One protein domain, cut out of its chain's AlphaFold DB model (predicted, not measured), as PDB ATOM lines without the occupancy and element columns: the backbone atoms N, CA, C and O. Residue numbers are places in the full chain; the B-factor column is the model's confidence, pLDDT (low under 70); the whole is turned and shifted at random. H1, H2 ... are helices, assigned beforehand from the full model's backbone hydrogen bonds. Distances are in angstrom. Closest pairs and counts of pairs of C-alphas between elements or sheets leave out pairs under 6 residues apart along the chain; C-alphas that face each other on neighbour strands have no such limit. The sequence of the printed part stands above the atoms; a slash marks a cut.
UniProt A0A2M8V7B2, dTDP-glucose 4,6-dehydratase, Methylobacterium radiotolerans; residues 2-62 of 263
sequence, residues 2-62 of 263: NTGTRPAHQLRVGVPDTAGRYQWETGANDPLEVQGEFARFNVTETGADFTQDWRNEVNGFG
ATOM      1  N   ASN A   2     284.483 226.064 409.308       78.38
ATOM      2  CA  ASN A   2     283.715 225.945 410.553       78.38
ATOM      3  C   ASN A   2     282.208 226.121 410.298       78.38
ATOM      4  O   ASN A   2     281.628 227.149 410.637       78.38
ATOM      5  N   THR A   3     281.581 225.141 409.652       78.94
ATOM      6  CA  THR A   3     280.188 225.219 409.176       78.94
ATOM      7  C   THR A   3     279.156 224.873 410.250       78.94
ATOM      8  O   THR A   3     277.956 225.036 410.034       78.94
ATOM      9  N   GLY A   4     279.605 224.389 411.410       81.12
ATOM     10  CA  GLY A   4     278.749 224.042 412.542       81.12
ATOM     11  C   GLY A   4     278.280 225.242 413.371       81.12
ATOM     12  O   GLY A   4     278.708 226.383 413.197       81.12
ATOM     13  N   THR A   5     277.411 224.967 414.347       83.69
ATOM     14  CA  THR A   5     277.009 225.977 415.338       83.69
ATOM     15  C   THR A   5     278.218 226.393 416.173       83.69
ATOM     16  O   THR A   5     278.823 225.560 416.843       83.69
ATOM     17  N   ARG A   6     278.535 227.692 416.195       83.50
ATOM     18  CA  ARG A   6     279.612 228.241 417.030       83.50
ATOM     19  C   ARG A   6     279.090 228.552 418.438       83.50
ATOM     20  O   ARG A   6     278.319 229.499 418.607       83.50
ATOM     21  N   PRO A   7     279.496 227.809 419.483       81.69
ATOM     22  CA  PRO A   7     279.152 228.152 420.858       81.69
ATOM     23  C   PRO A   7     279.709 229.526 421.262       81.69
ATOM     24  O   PRO A   7     280.740 229.973 420.765       81.69
ATOM     25  N   ALA A   8     279.085 230.168 422.257       77.38
ATOM     26  CA  ALA A   8     279.408 231.540 422.682       77.38
ATOM     27  C   ALA A   8     280.902 231.808 422.964       77.38
ATOM     28  O   ALA A   8     281.388 232.911 422.734       77.38
ATOM     29  N   HIS A   9     281.645 230.809 423.454       75.06
ATOM     30  CA  HIS A   9     283.082 230.947 423.704       75.06
ATOM     31  C   HIS A   9     283.920 231.059 422.417       75.06
ATOM     32  O   HIS A   9     284.909 231.780 422.424       75.06
ATOM     33  N   GLN A  10     283.515 230.395 421.328       82.38
ATOM     34  CA  GLN A  10     284.168 230.490 420.018       82.38
ATOM     35  C   GLN A  10     283.877 231.839 419.358       82.38
ATOM     36  O   GLN A  10     284.789 232.479 418.844       82.38
ATOM     37  N   LEU A  11     282.631 232.320 419.457       83.06
ATOM     38  CA  LEU A  11     282.263 233.662 418.994       83.06
ATOM     39  C   LEU A  11     283.051 234.751 419.731       83.06
ATOM     40  O   LEU A  11     283.523 235.694 419.107       83.06
ATOM     41  N   ARG A  12     283.238 234.605 421.051       79.06
ATOM     42  CA  ARG A  12     283.992 235.576 421.858       79.06
ATOM     43  C   ARG A  12     285.452 235.706 421.424       79.06
ATOM     44  O   ARG A  12     285.987 236.799 421.502       79.06
ATOM     45  N   VAL A  13     286.076 234.617 420.982       79.31
ATOM     46  CA  VAL A  13     287.475 234.625 420.515       79.31
ATOM     47  C   VAL A  13     287.604 234.751 418.998       79.31
ATOM     48  O   VAL A  13     288.662 234.474 418.449       79.31
ATOM     49  N   GLY A  14     286.526 235.152 418.317       83.38
ATOM     50  CA  GLY A  14     286.567 235.512 416.903       83.38
ATOM     51  C   GLY A  14     286.722 234.340 415.936       83.38
ATOM     52  O   GLY A  14     287.225 234.548 414.838       83.38
ATOM     53  N   VAL A  15     286.295 233.121 416.297       86.00
ATOM     54  CA  VAL A  15     286.306 231.993 415.346       86.00
ATOM     55  C   VAL A  15     285.377 232.308 414.162       86.00
ATOM     56  O   VAL A  15     284.164 232.466 414.372       86.00
ATOM     57  N   PRO A  16     285.897 232.388 412.922       86.06
ATOM     58  CA  PRO A  16     285.076 232.667 411.751       86.06
ATOM     59  C   PRO A  16     284.230 231.443 411.380       86.06
ATOM     60  O   PRO A  16     284.614 230.304 411.644       86.06
ATOM     61  N   ASP A  17     283.067 231.691 410.780       85.38
ATOM     62  CA  ASP A  17     282.240 230.707 410.060       85.38
ATOM     63  C   ASP A  17     282.678 230.540 408.596       85.38
ATOM     64  O   ASP A  17     282.264 229.601 407.919       85.38
ATOM     65  N   THR A  18     283.542 231.428 408.114       84.06
ATOM     66  CA  THR A  18     284.223 231.336 406.822       84.06
ATOM     67  C   THR A  18     285.621 230.739 406.969       84.06
ATOM     68  O   THR A  18     286.037 230.338 408.060       84.06
ATOM     69  N   ALA A  19     286.366 230.701 405.860       84.06
ATOM     70  CA  ALA A  19     287.785 230.382 405.897       84.06
ATOM     71  C   ALA A  19     288.534 231.337 406.847       84.06
ATOM     72  O   ALA A  19     288.220 232.533 406.916       84.06
ATOM     73  N   GLY A  20     289.501 230.802 407.591       83.69
ATOM     74  CA  GLY A  20     290.386 231.584 408.440       83.69
ATOM     75  C   GLY A  20     291.318 232.464 407.609       83.69
ATOM     76  O   GLY A  20     291.509 232.248 406.414       83.69
ATOM     77  N   ARG A  21     291.961 233.444 408.254       87.38
ATOM     78  CA  ARG A  21     292.907 234.363 407.591       87.38
ATOM     79  C   ARG A  21     294.004 233.634 406.806       87.38
ATOM     80  O   ARG A  21     294.411 234.111 405.754       87.38
ATOM     81  N   TYR A  22     294.482 232.514 407.344       89.56
ATOM     82  CA  TYR A  22     295.573 231.725 406.769       89.56
ATOM     83  C   TYR A  22     295.094 230.506 405.977       89.56
ATOM     84  O   TYR A  22     295.922 229.811 405.400       89.56
ATOM     85  N   GLN A  23     293.781 230.247 405.958       90.25
ATOM     86  CA  GLN A  23     293.150 229.151 405.216       90.25
ATOM     87  C   GLN A  23     293.733 227.754 405.503       90.25
ATOM     88  O   GLN A  23     293.592 226.851 404.692       90.25
ATOM     89  N   TRP A  24     294.374 227.528 406.654       90.19
ATOM     90  CA  TRP A  24     294.999 226.236 406.969       90.19
ATOM     91  C   TRP A  24     294.007 225.071 406.937       90.19
ATOM     92  O   TRP A  24     294.350 223.973 406.518       90.19
ATOM     93  N   GLU A  25     292.752 225.319 407.293       87.25
ATOM     94  CA  GLU A  25     291.678 224.336 407.226       87.25
ATOM     95  C   GLU A  25     291.340 223.856 405.801       87.25
ATOM     96  O   GLU A  25     290.596 222.884 405.664       87.25
ATOM     97  N   THR A  26     291.831 224.519 404.745       87.44
ATOM     98  CA  THR A  26     291.651 224.062 403.356       87.44
ATOM     99  C   THR A  26     292.667 222.999 402.947       87.44
ATOM    100  O   THR A  26     292.448 222.342 401.938       87.44
ATOM    101  N   GLY A  27     293.748 222.815 403.715       89.12
ATOM    102  CA  GLY A  27     294.725 221.735 403.523       89.12
ATOM    103  C   GLY A  27     294.322 220.408 404.176       89.12
ATOM    104  O   GLY A  27     295.073 219.442 404.122       89.12
ATOM    105  N   ALA A  28     293.157 220.350 404.826       87.62
ATOM    106  CA  ALA A  28     292.675 219.137 405.474       87.62
ATOM    107  C   ALA A  28     292.472 217.996 404.460       87.62
ATOM    108  O   ALA A  28     291.838 218.199 403.420       87.62
ATOM    109  N   ASN A  29     292.892 216.782 404.826       85.25
ATOM    110  CA  ASN A  29     292.888 215.576 403.987       85.25
ATOM    111  C   ASN A  29     293.891 215.596 402.822       85.25
ATOM    112  O   ASN A  29     293.752 214.795 401.893       85.25
ATOM    113  N   ASP A  30     294.892 216.481 402.848       89.94
ATOM    114  CA  ASP A  30     296.036 216.346 401.946       89.94
ATOM    115  C   ASP A  30     296.748 215.000 402.216       89.94
ATOM    116  O   ASP A  30     296.943 214.638 403.378       89.94
ATOM    117  N   PRO A  31     297.144 214.221 401.191       91.31
ATOM    118  CA  PRO A  31     297.833 212.945 401.397       91.31
ATOM    119  C   PRO A  31     299.159 213.042 402.169       91.31
ATOM    120  O   PRO A  31     299.620 212.030 402.696       91.31
ATOM    121  N   LEU A  32     299.789 214.220 402.204       91.88
ATOM    122  CA  LEU A  32     301.016 214.490 402.957       91.88
ATOM    123  C   LEU A  32     300.747 214.925 404.401       91.88
ATOM    124  O   LEU A  32     301.696 215.065 405.170       91.88
ATOM    125  N   GLU A  33     299.482 215.126 404.772       91.12
ATOM    126  CA  GLU A  33     299.096 215.582 406.098       91.12
ATOM    127  C   GLU A  33     299.555 214.594 407.176       91.12
ATOM    128  O   GLU A  33     299.185 213.416 407.195       91.12
ATOM    129  N   VAL A  34     300.324 215.096 408.141       92.12
ATOM    130  CA  VAL A  34     300.768 214.308 409.292       92.12
ATOM    131  C   VAL A  34     299.930 214.665 410.515       92.12
ATOM    132  O   VAL A  34     299.897 215.809 410.958       92.12
ATOM    133  N   GLN A  35     299.265 213.663 411.098       88.69
ATOM    134  CA  GLN A  35     298.534 213.784 412.371       88.69
ATOM    135  C   GLN A  35     297.497 214.927 412.412       88.69
ATOM    136  O   GLN A  35     297.276 215.534 413.459       88.69
ATOM    137  N   GLY A  36     296.833 215.212 411.289       89.25
ATOM    138  CA  GLY A  36     295.782 216.230 411.244       89.25
ATOM    139  C   GLY A  36     296.304 217.667 411.363       89.25
ATOM    140  O   GLY A  36     295.576 218.532 411.856       89.25
ATOM    141  N   GLU A  37     297.563 217.923 410.979       91.19
ATOM    142  CA  GLU A  37     298.217 219.235 411.094       91.19
ATOM    143  C   GLU A  37     297.388 220.397 410.520       91.19
ATOM    144  O   GLU A  37     297.439 221.496 411.088       91.19
ATOM    145  N   PHE A  38     296.578 220.140 409.485       92.31
ATOM    146  CA  PHE A  38     295.686 221.101 408.833       92.31
ATOM    147  C   PHE A  38     294.218 220.892 409.227       92.31
ATOM    148  O   PHE A  38     293.500 221.855 409.519       92.31
ATOM    149  N   ALA A  39     293.769 219.640 409.313       91.19
ATOM    150  CA  ALA A  39     292.416 219.245 409.684       91.19
ATOM    151  C   ALA A  39     292.001 219.793 411.053       91.19
ATOM    152  O   ALA A  39     290.836 220.158 411.236       91.19
ATOM    153  N   ARG A  40     292.952 219.940 411.983       91.81
ATOM    154  CA  ARG A  40     292.711 220.503 413.318       91.81
ATOM    155  C   ARG A  40     292.171 221.933 413.318       91.81
ATOM    156  O   ARG A  40     291.509 222.340 414.269       91.81
ATOM    157  N   PHE A  41     292.381 222.693 412.242       91.12
ATOM    158  CA  PHE A  41     291.847 224.052 412.119       91.12
ATOM    159  C   PHE A  41     290.368 224.097 411.702       91.12
ATOM    160  O   PHE A  41     289.759 225.168 411.719       91.12
ATOM    161  N   ASN A  42     289.757 222.947 411.395       90.00
ATOM    162  CA  ASN A  42     288.312 222.814 411.254       90.00
ATOM    163  C   ASN A  42     287.682 222.341 412.573       90.00
ATOM    164  O   ASN A  42     287.646 221.150 412.866       90.00
ATOM    165  N   VAL A  43     287.115 223.275 413.336       89.81
ATOM    166  CA  VAL A  43     286.501 222.999 414.645       89.81
ATOM    167  C   VAL A  43     285.005 222.662 414.561       89.81
ATOM    168  O   VAL A  43     284.294 222.744 415.565       89.81
ATOM    169  N   THR A  44     284.505 222.310 413.372       88.44
ATOM    170  CA  THR A  44     283.120 221.851 413.190       88.44
ATOM    171  C   THR A  44     282.880 220.566 413.974       88.44
ATOM    172  O   THR A  44     283.651 219.616 413.861       88.44
ATOM    173  N   GLU A  45     281.788 220.517 414.736       89.69
ATOM    174  CA  GLU A  45     281.344 219.284 415.389       89.69
ATOM    175  C   GLU A  45     280.785 218.328 414.323       89.69
ATOM    176  O   GLU A  45     279.721 218.585 413.757       89.69
ATOM    177  N   THR A  46     281.514 217.253 414.026       87.94
ATOM    178  CA  THR A  46     281.145 216.257 413.003       87.94
ATOM    179  C   THR A  46     280.963 214.860 413.588       87.94
ATOM    180  O   THR A  46     280.223 214.056 413.021       87.94
ATOM    181  N   GLY A  47     281.602 214.568 414.724       86.81
ATOM    182  CA  GLY A  47     281.531 213.277 415.400       86.81
ATOM    183  C   GLY A  47     280.532 213.228 416.557       86.81
ATOM    184  O   GLY A  47     279.971 214.239 416.995       86.81
ATOM    185  N   ALA A  48     280.355 212.030 417.114       89.81
ATOM    186  CA  ALA A  48     279.529 211.817 418.303       89.81
ATOM    187  C   ALA A  48     280.115 212.500 419.554       89.81
ATOM    188  O   ALA A  48     279.369 212.917 420.443       89.81
ATOM    189  N   ASP A  49     281.442 212.642 419.614       88.06
ATOM    190  CA  ASP A  49     282.155 213.299 420.704       88.06
ATOM    191  C   ASP A  49     283.471 213.949 420.235       88.06
ATOM    192  O   ASP A  49     283.852 213.883 419.067       88.06
ATOM    193  N   PHE A  50     284.163 214.595 421.178       85.81
ATOM    194  CA  PHE A  50     285.389 215.357 420.932       85.81
ATOM    195  C   PHE A  50     286.620 214.508 420.577       85.81
ATOM    196  O   PHE A  50     287.678 215.077 420.341       85.81
ATOM    197  N   THR A  51     286.534 213.177 420.615       89.12
ATOM    198  CA  THR A  51     287.629 212.292 420.180       89.12
ATOM    199  C   THR A  51     287.589 212.015 418.679       89.12
ATOM    200  O   THR A  51     288.557 211.499 418.129       89.12
ATOM    201  N   GLN A  52     286.483 212.364 418.017       89.62
ATOM    202  CA  GLN A  52     286.242 212.117 416.593       89.62
ATOM    203  C   GLN A  52     286.367 213.381 415.729       89.62
ATOM    204  O   GLN A  52     286.247 213.298 414.510       89.62
ATOM    205  N   ASP A  53     286.576 214.548 416.343       90.81
ATOM    206  CA  ASP A  53     286.754 215.826 415.654       90.81
ATOM    207  C   ASP A  53     287.574 216.822 416.488       90.81
ATOM    208  O   ASP A  53     288.025 216.528 417.593       90.81
ATOM    209  N   TRP A  54     287.758 218.027 415.949       91.44
ATOM    210  CA  TRP A  54     288.647 219.049 416.500       91.44
ATOM    211  C   TRP A  54     287.901 220.191 417.195       91.44
ATOM    212  O   TRP A  54     288.444 221.281 417.369       91.44
ATOM    213  N   ARG A  55     286.656 219.975 417.650       89.12
ATOM    214  CA  ARG A  55     285.801 221.039 418.226       89.12
ATOM    215  C   ARG A  55     286.418 221.806 419.404       89.12
ATOM    216  O   ARG A  55     286.011 222.929 419.715       89.12
ATOM    217  N   ASN A  56     287.389 221.191 420.079       87.75
ATOM    218  CA  ASN A  56     288.097 221.760 421.221       87.75
ATOM    219  C   ASN A  56     289.463 222.366 420.872       87.75
ATOM    220  O   ASN A  56     290.049 222.991 421.755       87.75
ATOM    221  N   GLU A  57     289.955 222.239 419.635       90.38
ATOM    222  CA  GLU A  57     291.311 222.659 419.248       90.38
ATOM    223  C   GLU A  57     291.547 224.149 419.530       90.38
ATOM    224  O   GLU A  57     292.563 224.542 420.101       90.38
ATOM    225  N   VAL A  58     290.530 224.982 419.289       86.69
ATOM    226  CA  VAL A  58     290.521 226.413 419.633       86.69
ATOM    227  C   VAL A  58     290.879 226.699 421.102       86.69
ATOM    228  O   VAL A  58     291.497 227.723 421.407       86.69
ATOM    229  N   ASN A  59     290.525 225.805 422.030       86.44
ATOM    230  CA  ASN A  59     290.795 225.960 423.463       86.44
ATOM    231  C   ASN A  59     292.253 225.657 423.828       86.44
ATOM    232  O   ASN A  59     292.665 225.974 424.945       86.44
ATOM    233  N   GLY A  60     293.020 225.073 422.903       87.69
ATOM    234  CA  GLY A  60     294.449 224.824 423.037       87.69
ATOM    235  C   GLY A  60     295.322 226.060 422.803       87.69
ATOM    236  O   GLY A  60     296.499 226.019 423.149       87.69
ATOM    237  N   PHE A  61     294.784 227.159 422.269       90.31
ATOM    238  CA  PHE A  61     295.547 228.360 421.897       90.31
ATOM    239  C   PHE A  61     295.139 229.601 422.697       90.31
ATOM    240  O   PHE A  61     294.099 229.607 423.359       90.31
ATOM    241  N   GLY A  62     295.956 230.656 422.595       89.31
ATOM    242  CA  GLY A  62     295.748 231.936 423.277       89.31
ATOM    243  C   GLY A  62     296.282 231.957 424.708       89.31
ATOM    244  O   GLY A  62     295.643 232.542 425.569       89.31
TER     245      GLY A  62
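This is residues 2 to 62 of the 263 residues of the protein "dTDP-glucose 4,6-dehydratase" of Methylobacterium radiotolerans (UniProt A0A2M8V7B2). Little regular structure is here: a winding chain of loops with three short helical turns, H1 near one end of the longest axis and the loop at Leu 32 at the other. Residues 28 to 56 go out to that loop, return through the middle and make a second loop before H3. The 61 printed residues hold H1, H2, H3 in that order and no named strand; the class is all helix, with 13 residues in named elements. The whole is compact, with a radius of gyration of the C-alphas of 11.3 A, and spans 34 by 28 by 21 A.

Start at H1, residues 8 to 12, whose O i to N i+4 pair is within hydrogen-bond range. It is apart from H2, residues 24 to 27, which is apart from H3, residues 57 to 60; H2 and H3 are too short for such a pair. H1 and H3 are close but not clearly touching: their closest C-alphas, of Gln 10 and Val 58, are 7.6 A apart.

Find C-alpha 8 at (279.408, 231.540, 422.682); H1 runs 6.2 A from there. H2 spans 5.7 A, and H3 5.4 A to C-alpha 60 at (294.449, 224.824, 423.037).

The printed part has no cut, both links are long, and no printed residue is under 70 in pLDDT.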